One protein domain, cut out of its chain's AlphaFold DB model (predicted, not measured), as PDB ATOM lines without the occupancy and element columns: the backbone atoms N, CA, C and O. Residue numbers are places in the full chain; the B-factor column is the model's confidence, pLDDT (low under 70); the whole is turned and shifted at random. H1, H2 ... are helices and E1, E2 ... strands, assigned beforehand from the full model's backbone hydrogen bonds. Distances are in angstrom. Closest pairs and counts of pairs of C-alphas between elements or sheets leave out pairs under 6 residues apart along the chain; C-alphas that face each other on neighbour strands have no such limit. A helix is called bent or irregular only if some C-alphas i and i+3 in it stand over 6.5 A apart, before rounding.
ATOM      1  N   ILE A   5     -51.101  -4.325  43.000       56.25
ATOM      2  CA  ILE A   5     -52.220  -5.259  43.194       56.25
ATOM      3  C   ILE A   5     -52.608  -5.221  44.670       56.25
ATOM      4  O   ILE A   5     -51.734  -5.238  45.536       56.25
ATOM      5  N   TYR A   6     -53.914  -5.165  44.931       51.69
ATOM      6  CA  TYR A   6     -54.476  -5.323  46.267       51.69
ATOM      7  C   TYR A   6     -54.749  -6.802  46.512       51.69
ATOM      8  O   TYR A   6     -55.519  -7.414  45.773       51.69
ATOM      9  N   VAL A   7     -54.143  -7.363  47.554       53.53
ATOM     10  CA  VAL A   7     -54.514  -8.687  48.063       53.53
ATOM     11  C   VAL A   7     -55.288  -8.473  49.360       53.53
ATOM     12  O   VAL A   7     -54.818  -7.759  50.247       53.53
ATOM     13  N   ILE A   8     -56.497  -9.035  49.435       46.06
ATOM     14  CA  ILE A   8     -57.327  -9.038  50.643       46.06
ATOM     15  C   ILE A   8     -57.057 -10.365  51.343       46.06
ATOM     16  O   ILE A   8     -57.396 -11.417  50.809       46.06
ATOM     17  N   ASN A   9     -56.431 -10.318  52.517       44.72
ATOM     18  CA  ASN A   9     -56.322 -11.501  53.368       44.72
ATOM     19  C   ASN A   9     -57.619 -11.679  54.178       44.72
ATOM     20  O   ASN A   9     -58.318 -10.694  54.423       44.72
ATOM     21  N   ASN A  10     -57.913 -12.902  54.639       43.72
ATOM     22  CA  ASN A  10     -59.145 -13.304  55.359       43.72
ATOM     23  C   ASN A  10     -59.464 -12.526  56.668       43.72
ATOM     24  O   ASN A  10     -60.393 -12.885  57.383       43.72
ATOM     25  N   GLY A  11     -58.727 -11.452  56.979       48.00
ATOM     26  CA  GLY A  11     -58.964 -10.507  58.076       48.00
ATOM     27  C   GLY A  11     -59.090  -9.032  57.647       48.00
ATOM     28  O   GLY A  11     -58.971  -8.150  58.486       48.00
ATOM     29  N   GLY A  12     -59.290  -8.730  56.357       35.78
ATOM     30  CA  GLY A  12     -59.627  -7.375  55.881       35.78
ATOM     31  C   GLY A  12     -58.454  -6.407  55.658       35.78
ATOM     32  O   GLY A  12     -58.675  -5.265  55.252       35.78
ATOM     33  N   ILE A  13     -57.205  -6.837  55.855       40.16
ATOM     34  CA  ILE A  13     -56.023  -6.007  55.575       40.16
ATOM     35  C   ILE A  13     -55.803  -5.935  54.056       40.16
ATOM     36  O   ILE A  13     -55.576  -6.957  53.403       40.16
ATOM     37  N   LYS A  14     -55.858  -4.719  53.492       42.28
ATOM     38  CA  LYS A  14     -55.459  -4.430  52.106       42.28
ATOM     39  C   LYS A  14     -53.942  -4.299  52.044       42.28
ATOM     40  O   LYS A  14     -53.395  -3.307  52.516       42.28
ATOM     41  N   MET A  15     -53.273  -5.278  51.442       49.81
ATOM     42  CA  MET A  15     -51.819  -5.256  51.295       49.81
ATOM     43  C   MET A  15     -51.401  -4.730  49.918       49.81
ATOM     44  O   MET A  15     -51.976  -5.118  48.898       49.81
ATOM     45  N   PHE A  16     -50.407  -3.836  49.892       51.16
ATOM     46  CA  PHE A  16     -49.864  -3.240  48.671       51.16
ATOM     47  C   PHE A  16     -48.728  -4.104  48.129       51.16
ATOM     48  O   PHE A  16     -47.638  -4.138  48.693       51.16
ATOM     49  N   VAL A  17     -48.962  -4.782  47.006       58.25
ATOM     50  CA  VAL A  17     -47.975  -5.700  46.434       58.25
ATOM     51  C   VAL A  17     -47.333  -5.093  45.182       58.25
ATOM     52  O   VAL A  17     -48.014  -4.708  44.225       58.25
ATOM     53  N   SER A  18     -45.999  -4.996  45.174       66.31
ATOM     54  CA  SER A  18     -45.235  -4.468  44.038       66.31
ATOM     55  C   SER A  18     -45.133  -5.509  42.920       66.31
ATOM     56  O   SER A  18     -44.284  -6.402  42.966       66.31
ATOM     57  N   ILE A  19     -45.942  -5.351  41.862       68.88
ATOM     58  CA  ILE A  19     -45.891  -6.206  40.654       68.88
ATOM     59  C   ILE A  19     -44.462  -6.303  40.116       68.88
ATOM     60  O   ILE A  19     -44.014  -7.370  39.714       68.88
ATOM     61  N   LYS A  20     -43.714  -5.195  40.163       74.12
ATOM     62  CA  LYS A  20     -42.329  -5.143  39.687       74.12
ATOM     63  C   LYS A  20     -41.418  -6.106  40.454       74.12
ATOM     64  O   LYS A  20     -40.548  -6.723  39.839       74.12
ATOM     65  N   LYS A  21     -41.597  -6.237  41.773       76.38
ATOM     66  CA  LYS A  21     -40.792  -7.129  42.623       76.38
ATOM     67  C   LYS A  21     -41.118  -8.589  42.302       76.38
ATOM     68  O   LYS A  21     -40.208  -9.348  41.978       76.38
ATOM     69  N   ILE A  22     -42.408  -8.911  42.202       75.94
ATOM     70  CA  ILE A  22     -42.922 -10.224  41.777       75.94
ATOM     71  C   ILE A  22     -42.344 -10.641  40.421       75.94
ATOM     72  O   ILE A  22     -41.755 -11.714  40.291       75.94
ATOM     73  N   THR A  23     -42.462  -9.792  39.398       79.44
ATOM     74  CA  THR A  23     -41.964 -10.107  38.049       79.44
ATOM     75  C   THR A  23     -40.441 -10.189  38.002       79.44
ATOM     76  O   THR A  23     -39.884 -10.922  37.187       79.44
ATOM     77  N   THR A  24     -39.744  -9.450  38.871       85.81
ATOM     78  CA  THR A  24     -38.280  -9.533  38.984       85.81
ATOM     79  C   THR A  24     -37.853 -10.892  39.532       85.81
ATOM     80  O   THR A  24     -36.892 -11.462  39.020       85.81
ATOM     81  N   MET A  25     -38.574 -11.438  40.516       86.00
ATOM     82  CA  MET A  25     -38.300 -12.776  41.051       86.00
ATOM     83  C   MET A  25     -38.477 -13.854  39.981       86.00
ATOM     84  O   MET A  25     -37.535 -14.600  39.722       86.00
ATOM     85  N   GLY A  26     -39.616 -13.867  39.279       87.75
ATOM     86  CA  GLY A  26     -39.856 -14.811  38.180       87.75
ATOM     87  C   GLY A  26     -38.832 -14.674  37.053       87.75
ATOM     88  O   GLY A  26     -38.319 -15.673  36.561       87.75
ATOM     89  N   SER A  27     -38.444 -13.442  36.701       88.31
ATOM     90  CA  SER A  27     -37.396 -13.189  35.697       88.31
ATOM     91  C   SER A  27     -36.029 -13.749  36.102       88.31
ATOM     92  O   SER A  27     -35.288 -14.226  35.246       88.31
ATOM     93  N   ARG A  28     -35.665 -13.642  37.387       90.69
ATOM     94  CA  ARG A  28     -34.410 -14.193  37.919       90.69
ATOM     95  C   ARG A  28     -34.452 -15.716  37.902       90.69
ATOM     96  O   ARG A  28     -33.585 -16.328  37.299       90.69
ATOM     97  N   LYS A  29     -35.516 -16.311  38.446       93.00
ATOM     98  CA  LYS A  29     -35.679 -17.769  38.479       93.00
ATOM     99  C   LYS A  29     -35.717 -18.375  37.068       93.00
ATOM    100  O   LYS A  29     -35.081 -19.394  36.851       93.00
ATOM    101  N   LEU A  30     -36.344 -17.714  36.087       93.25
ATOM    102  CA  LEU A  30     -36.299 -18.130  34.674       93.25
ATOM    103  C   LEU A  30     -34.884 -18.109  34.083       93.25
ATOM    104  O   LEU A  30     -34.546 -18.966  33.275       93.25
ATOM    105  N   ARG A  31     -34.063 -17.122  34.450       90.88
ATOM    106  CA  ARG A  31     -32.667 -17.066  34.001       90.88
ATOM    107  C   ARG A  31     -31.859 -18.219  34.588       90.88
ATOM    108  O   ARG A  31     -31.086 -18.842  33.872       90.88
ATOM    109  N   ASP A  32     -32.057 -18.487  35.872       91.62
ATOM    110  CA  ASP A  32     -31.279 -19.483  36.607       91.62
ATOM    111  C   ASP A  32     -31.743 -20.919  36.310       91.62
ATOM    112  O   ASP A  32     -30.969 -21.859  36.488       91.62
ATOM    113  N   TYR A  33     -32.972 -21.080  35.807       94.88
ATOM    114  CA  TYR A  33     -33.629 -22.352  35.500       94.88
ATOM    115  C   TYR A  33     -32.735 -23.359  34.771       94.88
ATOM    116  O   TYR A  33     -32.632 -24.507  35.192       94.88
ATOM    117  N   PHE A  34     -32.023 -22.925  33.728       91.69
ATOM    118  CA  PHE A  34     -31.161 -23.801  32.924       91.69
ATOM    119  C   PHE A  34     -29.933 -24.329  33.680       91.69
ATOM    120  O   PHE A  34     -29.191 -25.157  33.163       91.69
ATOM    121  N   THR A  35     -29.712 -23.858  34.906       93.50
ATOM    122  CA  THR A  35     -28.652 -24.324  35.801       93.50
ATOM    123  C   THR A  35     -29.187 -25.055  37.032       93.50
ATOM    124  O   THR A  35     -28.383 -25.536  37.827       93.50
ATOM    125  N   PHE A  36     -30.512 -25.161  37.205       94.94
ATOM    126  CA  PHE A  36     -31.111 -25.757  38.402       94.94
ATOM    127  C   PHE A  36     -30.703 -27.209  38.613       94.94
ATOM    128  O   PHE A  36     -30.402 -27.558  39.745       94.94
ATOM    129  N   ASP A  37     -30.602 -28.023  37.561       94.75
ATOM    130  CA  ASP A  37     -30.176 -29.425  37.699       94.75
ATOM    131  C   ASP A  37     -28.787 -29.534  38.318       94.75
ATOM    132  O   ASP A  37     -28.614 -30.150  39.366       94.75
ATOM    133  N   LYS A  38     -27.823 -28.792  37.769       95.50
ATOM    134  CA  LYS A  38     -26.467 -28.725  38.316       95.50
ATOM    135  C   LYS A  38     -26.436 -28.179  39.750       95.50
ATOM    136  O   LYS A  38     -25.611 -28.594  40.562       95.50
ATOM    137  N   GLN A  39     -27.297 -27.208  40.069       95.81
ATOM    138  CA  GLN A  39     -27.403 -26.671  41.428       95.81
ATOM    139  C   GLN A  39     -27.965 -27.712  42.404       95.81
ATOM    140  O   GLN A  39     -27.445 -27.833  43.512       95.81
ATOM    141  N   ILE A  40     -28.994 -28.458  41.996       96.44
ATOM    142  CA  ILE A  40     -29.617 -29.527  42.782       96.44
ATOM    143  C   ILE A  40     -28.602 -30.643  43.030       96.44
ATOM    144  O   ILE A  40     -28.374 -30.977  44.190       96.44
ATOM    145  N   GLU A  41     -27.927 -31.133  41.988       96.38
ATOM    146  CA  GLU A  41     -26.877 -32.158  42.092       96.38
ATOM    147  C   GLU A  41     -25.780 -31.730  43.078       96.38
ATOM    148  O   GLU A  41     -25.472 -32.438  44.034       96.38
ATOM    149  N   SER A  42     -25.258 -30.506  42.937       95.69
ATOM    150  CA  SER A  42     -24.223 -29.988  43.842       95.69
ATOM    151  C   SER A  42     -24.690 -29.868  45.300       95.69
ATOM    152  O   SER A  42     -23.882 -29.994  46.225       95.69
ATOM    153  N   LEU A  43     -25.972 -29.578  45.539       95.12
ATOM    154  CA  LEU A  43     -26.535 -29.527  46.888       95.12
ATOM    155  C   LEU A  43     -26.777 -30.928  47.457       95.12
ATOM    156  O   LEU A  43     -26.540 -31.126  48.646       95.12
ATOM    157  N   GLN A  44     -27.190 -31.887  46.627       93.94
ATOM    158  CA  GLN A  44     -27.348 -33.290  47.012       93.94
ATOM    159  C   GLN A  44     -26.003 -33.906  47.415       93.94
ATOM    160  O   GLN A  44     -25.897 -34.462  48.502       93.94
ATOM    161  N   GLU A  45     -24.938 -33.673  46.643       93.06
ATOM    162  CA  GLU A  45     -23.581 -34.111  47.009       93.06
ATOM    163  C   GLU A  45     -23.106 -33.532  48.353       93.06
ATOM    164  O   GLU A  45     -22.345 -34.161  49.087       93.06
ATOM    165  N   LYS A  46     -23.502 -32.293  48.678       91.50
ATOM    166  CA  LYS A  46     -23.194 -31.682  49.982       91.50
ATOM    167  C   LYS A  46     -24.006 -32.321  51.099       91.50
ATOM    168  O   LYS A  46     -23.470 -32.518  52.181       91.50
ATOM    169  N   LEU A  47     -25.273 -32.632  50.835       90.44
ATOM    170  CA  LEU A  47     -26.175 -33.259  51.793       90.44
ATOM    171  C   LEU A  47     -25.690 -34.659  52.189       90.44
ATOM    172  O   LEU A  47     -25.692 -34.990  53.371       90.44
ATOM    173  N   GLU A  48     -25.218 -35.445  51.221       86.81
ATOM    174  CA  GLU A  48     -24.643 -36.777  51.455       86.81
ATOM    175  C   GLU A  48     -23.386 -36.728  52.335       86.81
ATOM    176  O   GLU A  48     -23.137 -37.630  53.129       86.81
ATOM    177  N   LYS A  49     -22.608 -35.644  52.260       84.75
ATOM    178  CA  LYS A  49     -21.396 -35.453  53.076       84.75
ATOM    179  C   LYS A  49     -21.682 -35.044  54.524       84.75
ATOM    180  O   LYS A  49     -20.766 -35.077  55.340       84.75
ATOM    181  N   GLU A  50     -22.918 -34.672  54.857       75.31
ATOM    182  CA  GLU A  50     -23.341 -34.304  56.219       75.31
ATOM    183  C   GLU A  50     -23.822 -35.528  57.038       75.31
ATOM    184  O   GLU A  50     -24.565 -35.378  58.011       75.31
ATOM    185  N   GLU A  51     -23.423 -36.759  56.678       64.56
ATOM    186  CA  GLU A  51     -23.727 -37.959  57.471       64.56
ATOM    187  C   GLU A  51     -23.221 -37.840  58.921       64.56
ATOM    188  O   GLU A  51     -22.044 -37.594  59.197       64.56
ATOM    189  N   ILE A  52     -24.129 -38.069  59.876       64.44
ATOM    190  CA  ILE A  52     -23.803 -38.110  61.303       64.44
ATOM    191  C   ILE A  52     -22.963 -39.366  61.545       64.44
ATOM    192  O   ILE A  52     -23.477 -40.486  61.511       64.44
ATOM    193  N   GLY A  53     -21.665 -39.184  61.793       63.25
ATOM    194  CA  GLY A  53     -20.749 -40.291  62.055       63.25
ATOM    195  C   GLY A  53     -21.271 -41.209  63.167       63.25
ATOM    196  O   GLY A  53     -21.763 -40.737  64.192       63.25
ATOM    197  N   LYS A  54     -21.142 -42.534  62.984       60.47
ATOM    198  CA  LYS A  54     -21.563 -43.573  63.955       60.47
ATOM    199  C   LYS A  54     -21.163 -43.257  65.403       60.47
ATOM    200  O   LYS A  54     -21.916 -43.575  66.322       60.47
ATOM    201  N   ASP A  55     -20.012 -42.614  65.578       58.25
ATOM    202  CA  ASP A  55     -19.413 -42.296  66.875       58.25
ATOM    203  C   ASP A  55     -20.128 -41.161  67.636       58.25
ATOM    204  O   ASP A  55     -20.121 -41.081  68.864       58.25
ATOM    205  N   VAL A  56     -20.841 -40.299  66.914       60.38
ATOM    206  CA  VAL A  56     -21.695 -39.268  67.511       60.38
ATOM    207  C   VAL A  56     -22.928 -39.905  68.156       60.38
ATOM    208  O   VAL A  56     -23.324 -39.535  69.261       60.38
ATOM    209  N   ASN A  57     -23.515 -40.911  67.504       64.56
ATOM    210  CA  ASN A  57     -24.691 -41.609  68.021       64.56
ATOM    211  C   ASN A  57     -24.372 -42.454  69.265       64.56
ATOM    212  O   ASN A  57     -25.192 -42.517  70.183       64.56
ATOM    213  N   SER A  58     -23.192 -43.077  69.335       62.81
ATOM    214  CA  SER A  58     -22.710 -43.747  70.555       62.81
ATOM    215  C   SER A  58     -22.416 -42.741  71.677       62.81
ATOM    216  O   SER A  58     -22.757 -42.998  72.836       62.81
ATOM    217  N   PHE A  59     -21.872 -41.561  71.358       62.66
ATOM    218  CA  PHE A  59     -21.650 -40.488  72.333       62.66
ATOM    219  C   PHE A  59     -22.961 -39.950  72.933       62.66
ATOM    220  O   PHE A  59     -23.087 -39.853  74.153       62.66
ATOM    221  N   ILE A  60     -23.976 -39.674  72.107       66.00
ATOM    222  CA  ILE A  60     -25.292 -39.214  72.585       66.00
ATOM    223  C   ILE A  60     -25.948 -40.282  73.468       66.00
ATOM    224  O   ILE A  60     -26.422 -39.961  74.559       66.00
ATOM    225  N   LYS A  61     -25.924 -41.555  73.038       65.19
ATOM    226  CA  LYS A  61     -26.484 -42.679  73.808       65.19
ATOM    227  C   LYS A  61     -25.807 -42.866  75.167       65.19
ATOM    228  O   LYS A  61     -26.478 -43.244  76.119       65.19
ATOM    229  N   SER A  62     -24.502 -42.611  75.267       64.69
ATOM    230  CA  SER A  62     -23.741 -42.803  76.511       64.69
ATOM    231  C   SER A  62     -23.808 -41.611  77.470       64.69
ATOM    232  O   SER A  62     -23.770 -41.805  78.683       64.69
ATOM    233  N   LYS A  63     -23.909 -40.378  76.960       69.88
ATOM    234  CA  LYS A  63     -23.900 -39.145  77.772       69.88
ATOM    235  C   LYS A  63     -25.289 -38.547  78.011       69.88
ATOM    236  O   LYS A  63     -25.393 -37.598  78.786       69.88
ATOM    237  N   ASN A  64     -26.324 -39.057  77.336       67.69
ATOM    238  CA  ASN A  64     -27.690 -38.522  77.323       67.69
ATOM    239  C   ASN A  64     -27.746 -37.007  77.019       67.69
ATOM    240  O   ASN A  64     -28.579 -36.272  77.546       67.69
ATOM    241  N   LYS A  65     -26.796 -36.525  76.207       69.56
ATOM    242  CA  LYS A  65     -26.607 -35.110  75.879       69.56
ATOM    243  C   LYS A  65     -26.206 -34.976  74.416       69.56
ATOM    244  O   LYS A  65     -25.266 -35.633  73.967       69.56
ATOM    245  N   VAL A  66     -26.907 -34.115  73.688       68.44
ATOM    246  CA  VAL A  66     -26.566 -33.753  72.309       68.44
ATOM    247  C   VAL A  66     -25.459 -32.699  72.345       68.44
ATOM    248  O   VAL A  66     -25.475 -31.807  73.193       68.44
ATOM    249  N   SER A  67     -24.449 -32.833  71.481       74.00
ATOM    250  CA  SER A  67     -23.404 -31.813  71.357       74.00
ATOM    251  C   SER A  67     -23.805 -30.769  70.314       74.00
ATOM    252  O   SER A  67     -24.437 -31.100  69.311       74.00
ATOM    253  N   ASN A  68     -23.364 -29.523  70.500       79.06
ATOM    254  CA  ASN A  68     -23.609 -28.436  69.547       79.06
ATOM    255  C   ASN A  68     -23.123 -28.780  68.123       79.06
ATOM    256  O   ASN A  68     -23.638 -28.244  67.148       79.06
ATOM    257  N   ALA A  69     -22.125 -29.659  67.974       79.44
ATOM    258  CA  ALA A  69     -21.669 -30.111  66.660       79.44
ATOM    259  C   ALA A  69     -22.756 -30.918  65.927       79.44
ATOM    260  O   ALA A  69     -22.979 -30.690  64.740       79.44
ATOM    261  N   VAL A  70     -23.468 -31.791  66.647       77.00
ATOM    262  CA  VAL A  70     -24.586 -32.582  66.103       77.00
ATOM    263  C   VAL A  70     -25.758 -31.683  65.748       77.00
ATOM    264  O   VAL A  70     -26.318 -31.808  64.665       77.00
ATOM    265  N   GLU A  71     -26.103 -30.743  66.630       79.12
ATOM    266  CA  GLU A  71     -27.171 -29.770  66.373       79.12
ATOM    267  C   GLU A  71     -26.874 -28.958  65.110       79.12
ATOM    268  O   GLU A  71     -27.715 -28.855  64.220       79.12
ATOM    269  N   ASN A  72     -25.644 -28.457  64.980       83.06
ATOM    270  CA  ASN A  72     -25.225 -27.695  63.809       83.06
ATOM    271  C   ASN A  72     -25.249 -28.529  62.518       83.06
ATOM    272  O   ASN A  72     -25.610 -27.990  61.474       83.06
ATOM    273  N   GLN A  73     -24.879 -29.814  62.557       82.69
ATOM    274  CA  GLN A  73     -24.985 -30.714  61.399       82.69
ATOM    275  C   GLN A  73     -26.445 -30.938  60.989       82.69
ATOM    276  O   GLN A  73     -26.787 -30.789  59.818       82.69
ATOM    277  N   VAL A  74     -27.331 -31.212  61.952       83.56
ATOM    278  CA  VAL A  74     -28.770 -31.382  61.692       83.56
ATOM    279  C   VAL A  74     -29.373 -30.109  61.094       83.56
ATOM    280  O   VAL A  74     -30.097 -30.183  60.102       83.56
ATOM    281  N   ILE A  75     -29.032 -28.934  61.631       86.44
ATOM    282  CA  ILE A  75     -29.481 -27.644  61.086       86.44
ATOM    283  C   ILE A  75     -29.012 -27.477  59.635       86.44
ATOM    284  O   ILE A  75     -29.819 -27.138  58.771       86.44
ATOM    285  N   ARG A  76     -27.734 -27.749  59.331       88.38
ATOM    286  CA  ARG A  76     -27.213 -27.672  57.953       88.38
ATOM    287  C   ARG A  76     -27.942 -28.622  57.016       88.38
ATOM    288  O   ARG A  76     -28.289 -28.211  55.911       88.38
ATOM    289  N   LYS A  77     -28.203 -29.851  57.466       89.19
ATOM    290  CA  LYS A  77     -28.946 -30.858  56.708       89.19
ATOM    291  C   LYS A  77     -30.332 -30.341  56.318       89.19
ATOM    292  O   LYS A  77     -30.639 -30.273  55.132       89.19
ATOM    293  N   ILE A  78     -31.102 -29.857  57.295       89.62
ATOM    294  CA  ILE A  78     -32.434 -29.270  57.073       89.62
ATOM    295  C   ILE A  78     -32.354 -28.078  56.108       89.62
ATOM    296  O   ILE A  78     -33.169 -27.942  55.198       89.62
ATOM    297  N   MET A  79     -31.354 -27.204  56.267       90.62
ATOM    298  CA  MET A  79     -31.170 -26.056  55.374       90.62
ATOM    299  C   MET A  79     -30.857 -26.467  53.928       90.62
ATOM    300  O   MET A  79     -31.320 -25.802  52.999       90.62
ATOM    301  N   LEU A  80     -30.061 -27.519  53.719       92.88
ATOM    302  CA  LEU A  80     -29.753 -28.049  52.388       92.88
ATOM    303  C   LEU A  80     -30.988 -28.695  51.752       92.88
ATOM    304  O   LEU A  80     -31.307 -28.371  50.609       92.88
ATOM    305  N   GLU A  81     -31.715 -29.526  52.500       93.06
ATOM    306  CA  GLU A  81     -32.966 -30.153  52.056       93.06
ATOM    307  C   GLU A  81     -34.000 -29.102  51.639       93.06
ATOM    308  O   GLU A  81     -34.563 -29.179  50.546       93.06
ATOM    309  N   ASN A  82     -34.187 -28.056  52.449       93.50
ATOM    310  CA  ASN A  82     -35.102 -26.961  52.131       93.50
ATOM    311  C   ASN A  82     -34.716 -26.236  50.834       93.50
ATOM    312  O   ASN A  82     -35.586 -25.952  50.013       93.50
ATOM    313  N   LYS A  83     -33.420 -25.977  50.606       93.88
ATOM    314  CA  LYS A  83     -32.940 -25.348  49.362       93.88
ATOM    315  C   LYS A  83     -33.159 -26.232  48.137       93.88
ATOM    316  O   LYS A  83     -33.552 -25.724  47.090       93.88
ATOM    317  N   ILE A  84     -32.911 -27.537  48.259       95.19
ATOM    318  CA  ILE A  84     -33.160 -28.503  47.180       95.19
ATOM    319  C   ILE A  84     -34.651 -28.514  46.834       95.19
ATOM    320  O   ILE A  84     -35.013 -28.366  45.669       95.19
ATOM    321  N   ASN A  85     -35.515 -28.608  47.847       95.00
ATOM    322  CA  ASN A  85     -36.964 -28.602  47.661       95.00
ATOM    323  C   ASN A  85     -37.452 -27.305  46.999       95.00
ATOM    324  O   ASN A  85     -38.264 -27.357  46.076       95.00
ATOM    325  N   GLU A  86     -36.929 -26.148  47.416       92.81
ATOM    326  CA  GLU A  86     -37.256 -24.864  46.791       92.81
ATOM    327  C   GLU A  86     -36.885 -24.857  45.298       92.81
ATOM    328  O   GLU A  86     -37.700 -24.468  44.459       92.81
ATOM    329  N   LEU A  87     -35.681 -25.324  44.942       94.94
ATOM    330  CA  LEU A  87     -35.234 -25.402  43.548       94.94
ATOM    331  C   LEU A  87     -36.099 -26.348  42.712       94.94
ATOM    332  O   LEU A  87     -36.477 -25.979  41.603       94.94
ATOM    333  N   ILE A  88     -36.456 -27.521  43.239       96.00
ATOM    334  CA  ILE A  88     -37.333 -28.487  42.557       96.00
ATOM    335  C   ILE A  88     -38.703 -27.862  42.270       96.00
ATOM    336  O   ILE A  88     -39.221 -27.970  41.159       96.00
ATOM    337  N   LEU A  89     -39.276 -27.163  43.250       95.31
ATOM    338  CA  LEU A  89     -40.563 -26.494  43.088       95.31
ATOM    339  C   LEU A  89     -40.501 -25.375  42.039       95.31
ATOM    340  O   LEU A  89     -41.381 -25.284  41.180       95.31
ATOM    341  N   TRP A  90     -39.451 -24.550  42.064       95.56
ATOM    342  CA  TRP A  90     -39.227 -23.529  41.039       95.56
ATOM    343  C   TRP A  90     -39.024 -24.132  39.652       95.56
ATOM    344  O   TRP A  90     -39.585 -23.620  38.681       95.56
ATOM    345  N   LYS A  91     -38.249 -25.215  39.559       96.12
ATOM    346  CA  LYS A  91     -38.011 -25.951  38.318       96.12
ATOM    347  C   LYS A  91     -39.334 -26.410  37.706       96.12
ATOM    348  O   LYS A  91     -39.610 -26.050  36.565       96.12
ATOM    349  N   GLY A  92     -40.183 -27.081  38.489       96.31
ATOM    350  CA  GLY A  92     -41.475 -27.587  38.017       96.31
ATOM    351  C   GLY A  92     -42.409 -26.488  37.500       96.31
ATOM    352  O   GLY A  92     -43.013 -26.632  36.443       96.31
ATOM    353  N   ILE A  93     -42.474 -25.334  38.178       95.94
ATOM    354  CA  ILE A  93     -43.277 -24.192  37.701       95.94
ATOM    355  C   ILE A  93     -42.801 -23.705  36.334       95.94
ATOM    356  O   ILE A  93     -43.608 -23.407  35.452       95.94
ATOM    357  N   ILE A  94     -41.488 -23.554  36.175       96.56
ATOM    358  CA  ILE A  94     -40.913 -23.015  34.946       96.56
ATOM    359  C   ILE A  94     -41.068 -24.030  33.810       96.56
ATOM    360  O   ILE A  94     -41.425 -23.632  32.701       96.56
ATOM    361  N   GLU A  95     -40.898 -25.323  34.090       96.19
ATOM    362  CA  GLU A  95     -41.170 -26.413  33.147       96.19
ATOM    363  C   GLU A  95     -42.616 -26.399  32.658       96.19
ATOM    364  O   GLU A  95     -42.843 -26.425  31.448       96.19
ATOM    365  N   ASP A  96     -43.592 -26.285  33.560       95.81
ATOM    366  CA  ASP A  96     -45.011 -26.220  33.201       95.81
ATOM    367  C   ASP A  96     -45.305 -25.035  32.270       95.81
ATOM    368  O   ASP A  96     -45.987 -25.178  31.249       95.81
ATOM    369  N   VAL A  97     -44.741 -23.860  32.575       96.19
ATOM    370  CA  VAL A  97     -44.892 -22.656  31.742       96.19
ATOM    371  C   VAL A  97     -44.246 -22.844  30.367       96.19
ATOM    372  O   VAL A  97     -44.870 -22.544  29.345       96.19
ATOM    373  N   ILE A  98     -43.014 -23.360  30.316       96.19
ATOM    374  CA  ILE A  98     -42.288 -23.614  29.065       96.19
ATOM    375  C   ILE A  98     -43.033 -24.644  28.212       96.19
ATOM    376  O   ILE A  98     -43.211 -24.423  27.012       96.19
ATOM    377  N   ASN A  99     -43.520 -25.730  28.812       96.06
ATOM    378  CA  ASN A  99     -44.282 -26.775  28.131       96.06
ATOM    379  C   ASN A  99     -45.624 -26.251  27.603       96.06
ATOM    380  O   ASN A  99     -46.009 -26.564  26.473       96.06
ATOM    381  N   GLY A 100     -46.299 -25.390  28.368       96.38
ATOM    382  CA  GLY A 100     -47.490 -24.677  27.910       96.38
ATOM    383  C   GLY A 100     -47.211 -23.842  26.657       96.38
ATOM    384  O   GLY A 100     -47.932 -23.951  25.662       96.38
ATOM    385  N   TYR A 101     -46.126 -23.063  26.648       96.81
ATOM    386  CA  TYR A 101     -45.738 -22.303  25.456       96.81
ATOM    387  C   TYR A 101     -45.293 -23.196  24.301       96.81
ATOM    388  O   TYR A 101     -45.648 -22.913  23.162       96.81
ATOM    389  N   LYS A 102     -44.591 -24.299  24.564       96.06
ATOM    390  CA  LYS A 102     -44.195 -25.260  23.527       96.06
ATOM    391  C   LYS A 102     -45.410 -25.821  22.787       96.06
ATOM    392  O   LYS A 102     -45.362 -25.972  21.572       96.06
ATOM    393  N   LYS A 103     -46.499 -26.101  23.512       95.62
ATOM    394  CA  LYS A 103     -47.724 -26.686  22.953       95.62
ATOM    395  C   LYS A 103     -48.627 -25.667  22.256       95.62
ATOM    396  O   LYS A 103     -49.219 -25.995  21.234       95.62
ATOM    397  N   PHE A 104     -48.762 -24.463  22.812       95.06
ATOM    398  CA  PHE A 104     -49.797 -23.512  22.382       95.06
ATOM    399  C   PHE A 104     -49.261 -22.198  21.795       95.06
ATOM    400  O   PHE A 104     -50.011 -21.481  21.138       95.06
ATOM    401  N   GLN A 105     -48.001 -21.830  22.052       93.88
ATOM    402  CA  GLN A 105     -47.409 -20.544  21.648       93.88
ATOM    403  C   GLN A 105     -45.935 -20.720  21.257       93.88
ATOM    404  O   GLN A 105     -45.027 -20.201  21.915       93.88
ATOM    405  N   GLU A 106     -45.696 -21.444  20.163       94.56
ATOM    406  CA  GLU A 106     -44.355 -21.865  19.730       94.56
ATOM    407  C   GLU A 106     -43.352 -20.698  19.633       94.56
ATOM    408  O   GLU A 106     -42.197 -20.832  20.029       94.56
ATOM    409  N   HIS A 107     -43.785 -19.516  19.183       93.94
ATOM    410  CA  HIS A 107     -42.918 -18.334  19.098       93.94
ATOM    411  C   HIS A 107     -42.375 -17.873  20.460       93.94
ATOM    412  O   HIS A 107     -41.221 -17.450  20.543       93.94
ATOM    413  N   LYS A 108     -43.169 -17.965  21.535       95.81
ATOM    414  CA  LYS A 108     -42.699 -17.646  22.894       95.81
ATOM    415  C   LYS A 108     -41.756 -18.714  23.417       95.81
ATOM    416  O   LYS A 108     -40.763 -18.380  24.051       95.81
ATOM    417  N   TYR A 109     -42.039 -19.979  23.116       97.19
ATOM    418  CA  TYR A 109     -41.132 -21.075  23.434       97.19
ATOM    419  C   TYR A 109     -39.765 -20.873  22.767       97.19
ATOM    420  O   TYR A 109     -38.749 -20.855  23.457       97.19
ATOM    421  N   LYS A 110     -39.733 -20.606  21.454       96.81
ATOM    422  CA  LYS A 110     -38.496 -20.298  20.716       96.81
ATOM    423  C   LYS A 110     -37.758 -19.100  21.309       96.81
ATOM    424  O   LYS A 110     -36.549 -19.177  21.496       96.81
ATOM    425  N   TYR A 111     -38.478 -18.036  21.673       97.12
ATOM    426  CA  TYR A 111     -37.889 -16.892  22.374       97.12
ATOM    427  C   TYR A 111     -37.213 -17.299  23.688       97.12
ATOM    428  O   TYR A 111     -36.090 -16.870  23.938       97.12
ATOM    429  N   ILE A 112     -37.855 -18.138  24.509       96.06
ATOM    430  CA  ILE A 112     -37.275 -18.597  25.778       96.06
ATOM    431  C   ILE A 112     -35.967 -19.352  25.538       96.06
ATOM    432  O   ILE A 112     -34.959 -19.051  26.175       96.06
ATOM    433  N   ILE A 113     -35.978 -20.303  24.604       95.44
ATOM    434  CA  ILE A 113     -34.802 -21.113  24.281       95.44
ATOM    435  C   ILE A 113     -33.662 -20.222  23.775       95.44
ATOM    436  O   ILE A 113     -32.574 -20.222  24.343       95.44
ATOM    437  N   GLU A 114     -33.919 -19.386  22.773       95.62
ATOM    438  CA  GLU A 114     -32.889 -18.516  22.200       95.62
ATOM    439  C   GLU A 114     -32.323 -17.535  23.231       95.62
ATOM    440  O   GLU A 114     -31.108 -17.378  23.357       95.62
ATOM    441  N   LYS A 115     -33.202 -16.895  24.008       95.00
ATOM    442  CA  LYS A 115     -32.800 -15.834  24.926       95.00
ATOM    443  C   LYS A 115     -32.128 -16.351  26.193       95.00
ATOM    444  O   LYS A 115     -31.179 -15.728  26.663       95.00
ATOM    445  N   PHE A 116     -32.654 -17.423  26.781       93.50
ATOM    446  CA  PHE A 116     -32.263 -17.863  28.121       93.50
ATOM    447  C   PHE A 116     -31.459 -19.162  28.113       93.50
ATOM    448  O   PHE A 116     -30.528 -19.266  28.901       93.50
ATOM    449  N   MET A 117     -31.757 -20.117  27.224       92.25
ATOM    450  CA  MET A 117     -30.975 -21.359  27.130       92.25
ATOM    451  C   MET A 117     -29.650 -21.120  26.406       92.25
ATOM    452  O   MET A 117     -28.595 -21.512  26.892       92.25
ATOM    453  N   TYR A 118     -29.702 -20.448  25.252       93.56
ATOM    454  CA  TYR A 118     -28.515 -20.123  24.455       93.56
ATOM    455  C   TYR A 118     -27.903 -18.762  24.792       93.56
ATOM    456  O   TYR A 118     -26.915 -18.370  24.176       93.56
ATOM    457  N   CYS A 119     -28.471 -18.043  25.764       92.31
ATOM    458  CA  CYS A 119     -27.964 -16.756  26.243       92.31
ATOM    459  C   CYS A 119     -27.759 -15.701  25.138       92.31
ATOM    460  O   CYS A 119     -26.899 -14.829  25.279       92.31
ATOM    461  N   LYS A 120     -28.549 -15.740  24.055       95.19
ATOM    462  CA  LYS A 120     -28.412 -14.788  22.946       95.19
ATOM    463  C   LYS A 120     -28.734 -13.356  23.377       95.19
ATOM    464  O   LYS A 120     -29.612 -13.083  24.208       95.19
ATOM    465  N   THR A 121     -28.038 -12.402  22.778       95.62
ATOM    466  CA  THR A 121     -28.329 -10.968  22.885       95.62
ATOM    467  C   THR A 121     -29.671 -10.627  22.232       95.62
ATOM    468  O   THR A 121     -30.207 -11.394  21.433       95.62
ATOM    469  N   ASP A 122     -30.248  -9.472  22.575       94.19
ATOM    470  CA  ASP A 122     -31.536  -9.054  21.992       94.19
ATOM    471  C   ASP A 122     -31.429  -8.862  20.464       94.19
ATOM    472  O   ASP A 122     -32.387  -9.131  19.735       94.19
ATOM    473  N   ASP A 123     -30.257  -8.472  19.957       96.19
ATOM    474  CA  ASP A 123     -30.002  -8.330  18.519       96.19
ATOM    475  C   ASP A 123     -29.916  -9.686  17.812       96.19
ATOM    476  O   ASP A 123     -30.486  -9.867  16.737       96.19
ATOM    477  N   GLU A 124     -29.242 -10.666  18.417       97.00
ATOM    478  CA  GLU A 124     -29.177 -12.032  17.885       97.00
ATOM    479  C   GLU A 124     -30.555 -12.691  17.855       97.00
ATOM    480  O   GLU A 124     -30.908 -13.312  16.855       97.00
ATOM    481  N   VAL A 125     -31.360 -12.502  18.905       96.44
ATOM    482  CA  VAL A 125     -32.751 -12.978  18.952       96.44
ATOM    483  C   VAL A 125     -33.612 -12.261  17.911       96.44
ATOM    484  O   VAL A 125     -34.436 -12.897  17.253       96.44
ATOM    485  N   SER A 126     -33.410 -10.951  17.714       96.19
ATOM    486  CA  SER A 126     -34.132 -10.193  16.682       96.19
ATOM    487  C   SER A 126     -33.875 -10.769  15.295       96.19
ATOM    488  O   SER A 126     -34.809 -10.931  14.513       96.19
ATOM    489  N   LYS A 127     -32.611 -11.106  15.010       96.12
ATOM    490  CA  LYS A 127     -32.188 -11.699  13.739       96.12
ATOM    491  C   LYS A 127     -32.679 -13.138  13.583       96.12
ATOM    492  O   LYS A 127     -33.145 -13.482  12.505       96.12
ATOM    493  N   SER A 128     -32.590 -13.970  14.625       95.12
ATOM    494  CA  SER A 128     -32.928 -15.396  14.513       95.12
ATOM    495  C   SER A 128     -34.431 -15.665  14.481       95.12
ATOM    496  O   SER A 128     -34.875 -16.566  13.776       95.12
ATOM    497  N   LEU A 129     -35.224 -14.878  15.213       95.81
ATOM    498  CA  LEU A 129     -36.675 -15.056  15.306       95.81
ATOM    499  C   LEU A 129     -37.475 -14.012  14.521       95.81
ATOM    500  O   LEU A 129     -38.702 -14.003  14.625       95.81
ATOM    501  N   TYR A 130     -36.802 -13.133  13.770       94.81
ATOM    502  CA  TYR A 130     -37.414 -12.036  13.012       94.81
ATOM    503  C   TYR A 130     -38.403 -11.218  13.859       94.81
ATOM    504  O   TYR A 130     -39.536 -10.958  13.456       94.81
ATOM    505  N   MET A 131     -37.989 -10.837  15.072       94.88
ATOM    506  CA  MET A 131     -38.847 -10.130  16.028       94.88
ATOM    507  C   MET A 131     -38.239  -8.822  16.515       94.88
ATOM    508  O   MET A 131     -37.035  -8.712  16.717       94.88
ATOM    509  N   SER A 132     -39.092  -7.829  16.761       95.88
ATOM    510  CA  SER A 132     -38.654  -6.547  17.305       95.88
ATOM    511  C   SER A 132     -38.270  -6.655  18.783       95.88
ATOM    512  O   SER A 132     -38.808  -7.472  19.538       95.88
ATOM    513  N   THR A 133     -37.394  -5.758  19.227       93.94
ATOM    514  CA  THR A 133     -37.023  -5.601  20.642       93.94
ATOM    515  C   THR A 133     -38.237  -5.309  21.534       93.94
ATOM    516  O   THR A 133     -38.311  -5.792  22.664       93.94
ATOM    517  N   ALA A 134     -39.244  -4.596  21.018       94.75
ATOM    518  CA  ALA A 134     -40.506  -4.355  21.721       94.75
ATOM    519  C   ALA A 134     -41.288  -5.657  21.980       94.75
ATOM    520  O   ALA A 134     -41.786  -5.875  23.087       94.75
ATOM    521  N   THR A 135     -41.353  -6.553  20.990       95.56
ATOM    522  CA  THR A 135     -41.981  -7.874  21.145       95.56
ATOM    523  C   THR A 135     -41.205  -8.744  22.129       95.56
ATOM    524  O   THR A 135     -41.813  -9.373  22.994       95.56
ATOM    525  N   GLN A 136     -39.871  -8.726  22.069       95.69
ATOM    526  CA  GLN A 136     -39.028  -9.426  23.042       95.69
ATOM    527  C   GLN A 136     -39.285  -8.942  24.470       95.69
ATOM    528  O   GLN A 136     -39.470  -9.751  25.379       95.69
ATOM    529  N   TYR A 137     -39.353  -7.623  24.675       92.44
ATOM    530  CA  TYR A 137     -39.670  -7.042  25.977       92.44
ATOM    531  C   TYR A 137     -41.047  -7.492  26.475       92.44
ATOM    532  O   TYR A 137     -41.178  -7.915  27.625       92.44
ATOM    533  N   LYS A 138     -42.062  -7.462  25.602       93.06
ATOM    534  CA  LYS A 138     -43.407  -7.955  25.920       93.06
ATOM    535  C   LYS A 138     -43.369  -9.419  26.363       93.06
ATOM    536  O   LYS A 138     -43.900  -9.738  27.423       93.06
ATOM    537  N   TYR A 139     -42.702 -10.290  25.605       94.94
ATOM    538  CA  TYR A 139     -42.581 -11.708  25.948       94.94
ATOM    539  C   TYR A 139     -41.882 -11.907  27.285       94.94
ATOM    540  O   TYR A 139     -42.413 -12.603  28.147       94.94
ATOM    541  N   LYS A 140     -40.748 -11.240  27.507       92.00
ATOM    542  CA  LYS A 140     -40.022 -11.294  28.778       92.00
ATOM    543  C   LYS A 140     -40.918 -10.955  29.969       92.00
ATOM    544  O   LYS A 140     -40.889 -11.667  30.971       92.00
ATOM    545  N   VAL A 141     -41.705  -9.883  29.863       90.06
ATOM    546  CA  VAL A 141     -42.618  -9.452  30.931       90.06
ATOM    547  C   VAL A 141     -43.747 -10.460  31.133       90.06
ATOM    548  O   VAL A 141     -44.004 -10.842  32.271       90.06
ATOM    549  N   GLU A 142     -44.398 -10.912  30.061       91.81
ATOM    550  CA  GLU A 142     -45.515 -11.863  30.141       91.81
ATOM    551  C   GLU A 142     -45.091 -13.210  30.736       91.81
ATOM    552  O   GLU A 142     -45.766 -13.726  31.623       91.81
ATOM    553  N   ILE A 143     -43.955 -13.754  30.295       94.38
ATOM    554  CA  ILE A 143     -43.428 -15.032  30.785       94.38
ATOM    555  C   ILE A 143     -43.071 -14.917  32.269       94.38
ATOM    556  O   ILE A 143     -43.491 -15.745  33.078       94.38
ATOM    557  N   ALA A 144     -42.334 -13.867  32.648       91.94
ATOM    558  CA  ALA A 144     -41.962 -13.643  34.040       91.94
ATOM    559  C   ALA A 144     -43.192 -13.462  34.937       91.94
ATOM    560  O   ALA A 144     -43.223 -13.978  36.049       91.94
ATOM    561  N   TYR A 145     -44.211 -12.757  34.451       90.00
ATOM    562  CA  TYR A 145     -45.467 -12.577  35.168       90.00
ATOM    563  C   TYR A 145     -46.204 -13.905  35.378       90.00
ATOM    564  O   TYR A 145     -46.636 -14.186  36.495       90.00
ATOM    565  N   GLN A 146     -46.284 -14.746  34.343       91.88
ATOM    566  CA  GLN A 146     -46.930 -16.055  34.425       91.88
ATOM    567  C   GLN A 146     -46.250 -16.964  35.457       91.88
ATOM    568  O   GLN A 146     -46.924 -17.534  36.315       91.88
ATOM    569  N   ILE A 147     -44.917 -17.051  35.410       94.44
ATOM    570  CA  ILE A 147     -44.114 -17.820  36.373       94.44
ATOM    571  C   ILE A 147     -44.398 -17.337  37.795       94.44
ATOM    572  O   ILE A 147     -44.681 -18.138  38.686       94.44
ATOM    573  N   SER A 148     -44.362 -16.022  38.013       90.25
ATOM    574  CA  SER A 148     -44.532 -15.480  39.352       90.25
ATOM    575  C   SER A 148     -45.949 -15.628  39.908       90.25
ATOM    576  O   SER A 148     -46.088 -15.828  41.111       90.25
ATOM    577  N   ILE A 149     -46.999 -15.560  39.079       87.94
ATOM    578  CA  ILE A 149     -48.374 -15.844  39.533       87.94
ATOM    579  C   ILE A 149     -48.489 -17.286  40.016       87.94
ATOM    580  O   ILE A 149     -49.066 -17.539  41.072       87.94
ATOM    581  N   ILE A 150     -47.943 -18.235  39.255       90.88
ATOM    582  CA  ILE A 150     -48.010 -19.648  39.635       90.88
ATOM    583  C   ILE A 150     -47.228 -19.866  40.936       90.88
ATOM    584  O   ILE A 150     -47.726 -20.531  41.842       90.88
ATOM    585  N   ALA A 151     -46.055 -19.246  41.076       89.94
ATOM    586  CA  ALA A 151     -45.266 -19.308  42.305       89.94
ATOM    587  C   ALA A 151     -46.005 -18.725  43.521       89.94
ATOM    588  O   ALA A 151     -45.999 -19.341  44.584       89.94
ATOM    589  N   LEU A 152     -46.712 -17.601  43.355       87.31
ATOM    590  CA  LEU A 152     -47.596 -17.046  44.385       87.31
ATOM    591  C   LEU A 152     -48.705 -18.026  44.774       87.31
ATOM    592  O   LEU A 152     -48.919 -18.269  45.955       87.31
ATOM    593  N   SER A 153     -49.371 -18.640  43.793       85.81
ATOM    594  CA  SER A 153     -50.450 -19.607  44.053       85.81
ATOM    595  C   SER A 153     -49.987 -20.858  44.811       85.81
ATOM    596  O   SER A 153     -50.783 -21.511  45.479       85.81
ATOM    597  N   LYS A 154     -48.692 -21.179  44.724       86.31
ATOM    598  CA  LYS A 154     -48.042 -22.303  45.406       86.31
ATOM    599  C   LYS A 154     -47.328 -21.883  46.699       86.31
ATOM    600  O   LYS A 154     -46.618 -22.702  47.270       86.31
ATOM    601  N   ASN A 155     -47.497 -20.635  47.152       85.25
ATOM    602  CA  ASN A 155     -46.828 -20.061  48.328       85.25
ATOM    603  C   ASN A 155     -45.285 -20.130  48.280       85.25
ATOM    604  O   ASN A 155     -44.633 -20.137  49.319       85.25
ATOM    605  N   LEU A 156     -44.691 -20.169  47.080       84.19
ATOM    606  CA  LEU A 156     -43.231 -20.124  46.876       84.19
ATOM    607  C   LEU A 156     -42.663 -18.711  46.909       84.19
ATOM    608  O   LEU A 156     -41.467 -18.526  47.093       84.19
ATOM    609  N   ILE A 157     -43.522 -17.727  46.666       77.75
ATOM    610  CA  ILE A 157     -43.242 -16.339  46.986       77.75
ATOM    611  C   ILE A 157     -44.218 -15.978  48.092       77.75
ATOM    612  O   ILE A 157     -45.433 -16.052  47.893       77.75
ATOM    613  N   THR A 158     -43.697 -15.603  49.248       70.75
ATOM    614  CA  THR A 158     -44.528 -15.136  50.354       70.75
ATOM    615  C   THR A 158     -44.854 -13.663  50.170       70.75
ATOM    616  O   THR A 158     -44.120 -12.902  49.534       70.75
ATOM    617  N   ILE A 159     -45.992 -13.240  50.714       62.78
ATOM    618  CA  ILE A 159     -46.394 -11.837  50.629       62.78
ATOM    619  C   ILE A 159     -45.393 -10.959  51.404       62.78
ATOM    620  O   ILE A 159     -45.031  -9.892  50.910       62.78
ATOM    621  N   ASP A 160     -44.851 -11.454  52.520       61.91
ATOM    622  CA  ASP A 160     -43.838 -10.769  53.337       61.91
ATOM    623  C   ASP A 160     -42.548 -10.478  52.552       61.91
ATOM    624  O   ASP A 160     -41.979  -9.392  52.650       61.91
ATOM    625  N   GLU A 161     -42.126 -11.385  51.665       62.50
ATOM    626  CA  GLU A 161     -40.988 -11.147  50.765       62.50
ATOM    627  C   GLU A 161     -41.259 -10.044  49.733       62.50
ATOM    628  O   GLU A 161     -40.321  -9.499  49.143       62.50
ATOM    629  N   ILE A 162     -42.521  -9.691  49.483       64.31
ATOM    630  CA  ILE A 162     -42.919  -8.739  48.440       64.31
ATOM    631  C   ILE A 162     -43.308  -7.372  49.008       64.31
ATOM    632  O   ILE A 162     -43.158  -6.364  48.308       64.31
TER     633      ILE A 162
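What this domain is: This is residues 5 to 162 of the 167 residues of an uncharacterized protein of Clostridium sp. CAG_433_25_7 (UniProt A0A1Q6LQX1). A long helical arm extends from a head of crossing helices: H1b and H3 run side by side in the arm with H2 near its tip, while H1a, H4, H5 and H6 gather in the head with the later part of H3. H1 bends sharply between head and arm, and a small strand hairpin, E1 and E2, lies at the start of H1a, with the short H7 near it. The printed part has 158 residues, with two named strands, an antiparallel sheet, followed by seven named helices; the class is mostly helix. It is loose, with a radius of gyration of the C-alphas of 21.4 A, and spans 71 by 44 by 24 A.

How they stand to each other: E1, residues 5 to 8, and E2, residues 14 to 18, form an antiparallel hairpin; N 15 and O 7, 3.2 A apart, are within hydrogen-bond range. H1, residues 19 to 48, was assigned as one helix by its hydrogen bonds but is bent: C-alphas 34 and 37 are 7.4 A apart, and its arms H1a, residues 19 to 34, and H1b, residues 37 to 48, stand about perpendicular at 79 degrees. H1a is irregular, with C-alphas 31 and 34 at 7.0 A. H2, residues 54 to 63, is close but not clearly touching H3, residues 68 to 104; their closest C-alphas, Val 56 and Val 70, are 7.4 A apart. Residues 77 to 88 of H3 touch H1b at a shallow tilt of 21 degrees, opposite ways, with Ile 40 and Ile 84 the closest C-alphas at 5.7 A. H4, residues 106 to 117, forms helical hairpins with H3 and with H5, residues 122 to 129; the closest C-alphas are Tyr 101 and Tyr 109, 5.2 A, and Glu 114 and Val 125, 6.4 A. H6, residues 133 to 153, touches H1a about perpendicular at 85 degrees, with C-alphas 26 and 144 closest at 4.8 A. H7, residues 159 to 162, is close but not clearly touching H1a; C-alphas 21 and 162 are closest, 6.4 A apart. Every O i to N i+4 pair is within hydrogen-bond range in H1b, H2, H3, H4, H5 and H6; in H1a 11 of 12 are, and H7 is too short for one.

Where its parts are: E1 begins at C-alpha 5 (-52.220, -5.259, 43.194). H1a is 24.2 A long and H1b 16.5 A. H3 runs 54.2 A to C-alpha 104 (-49.797, -23.512, 22.382), and H6 runs 30.4 A. H7 ends at C-alpha 162 (-42.919, -8.739, 48.440).

The domain as a whole: The farthest C-alphas, Ser 62 and Tyr 130, are 71.9 A apart. The printed part has no cut, and its links between named elements are tight. Mean pLDDT of the printed part is 84.1; residues 5 to 19, 51 to 66 and 159 to 162 are under 70.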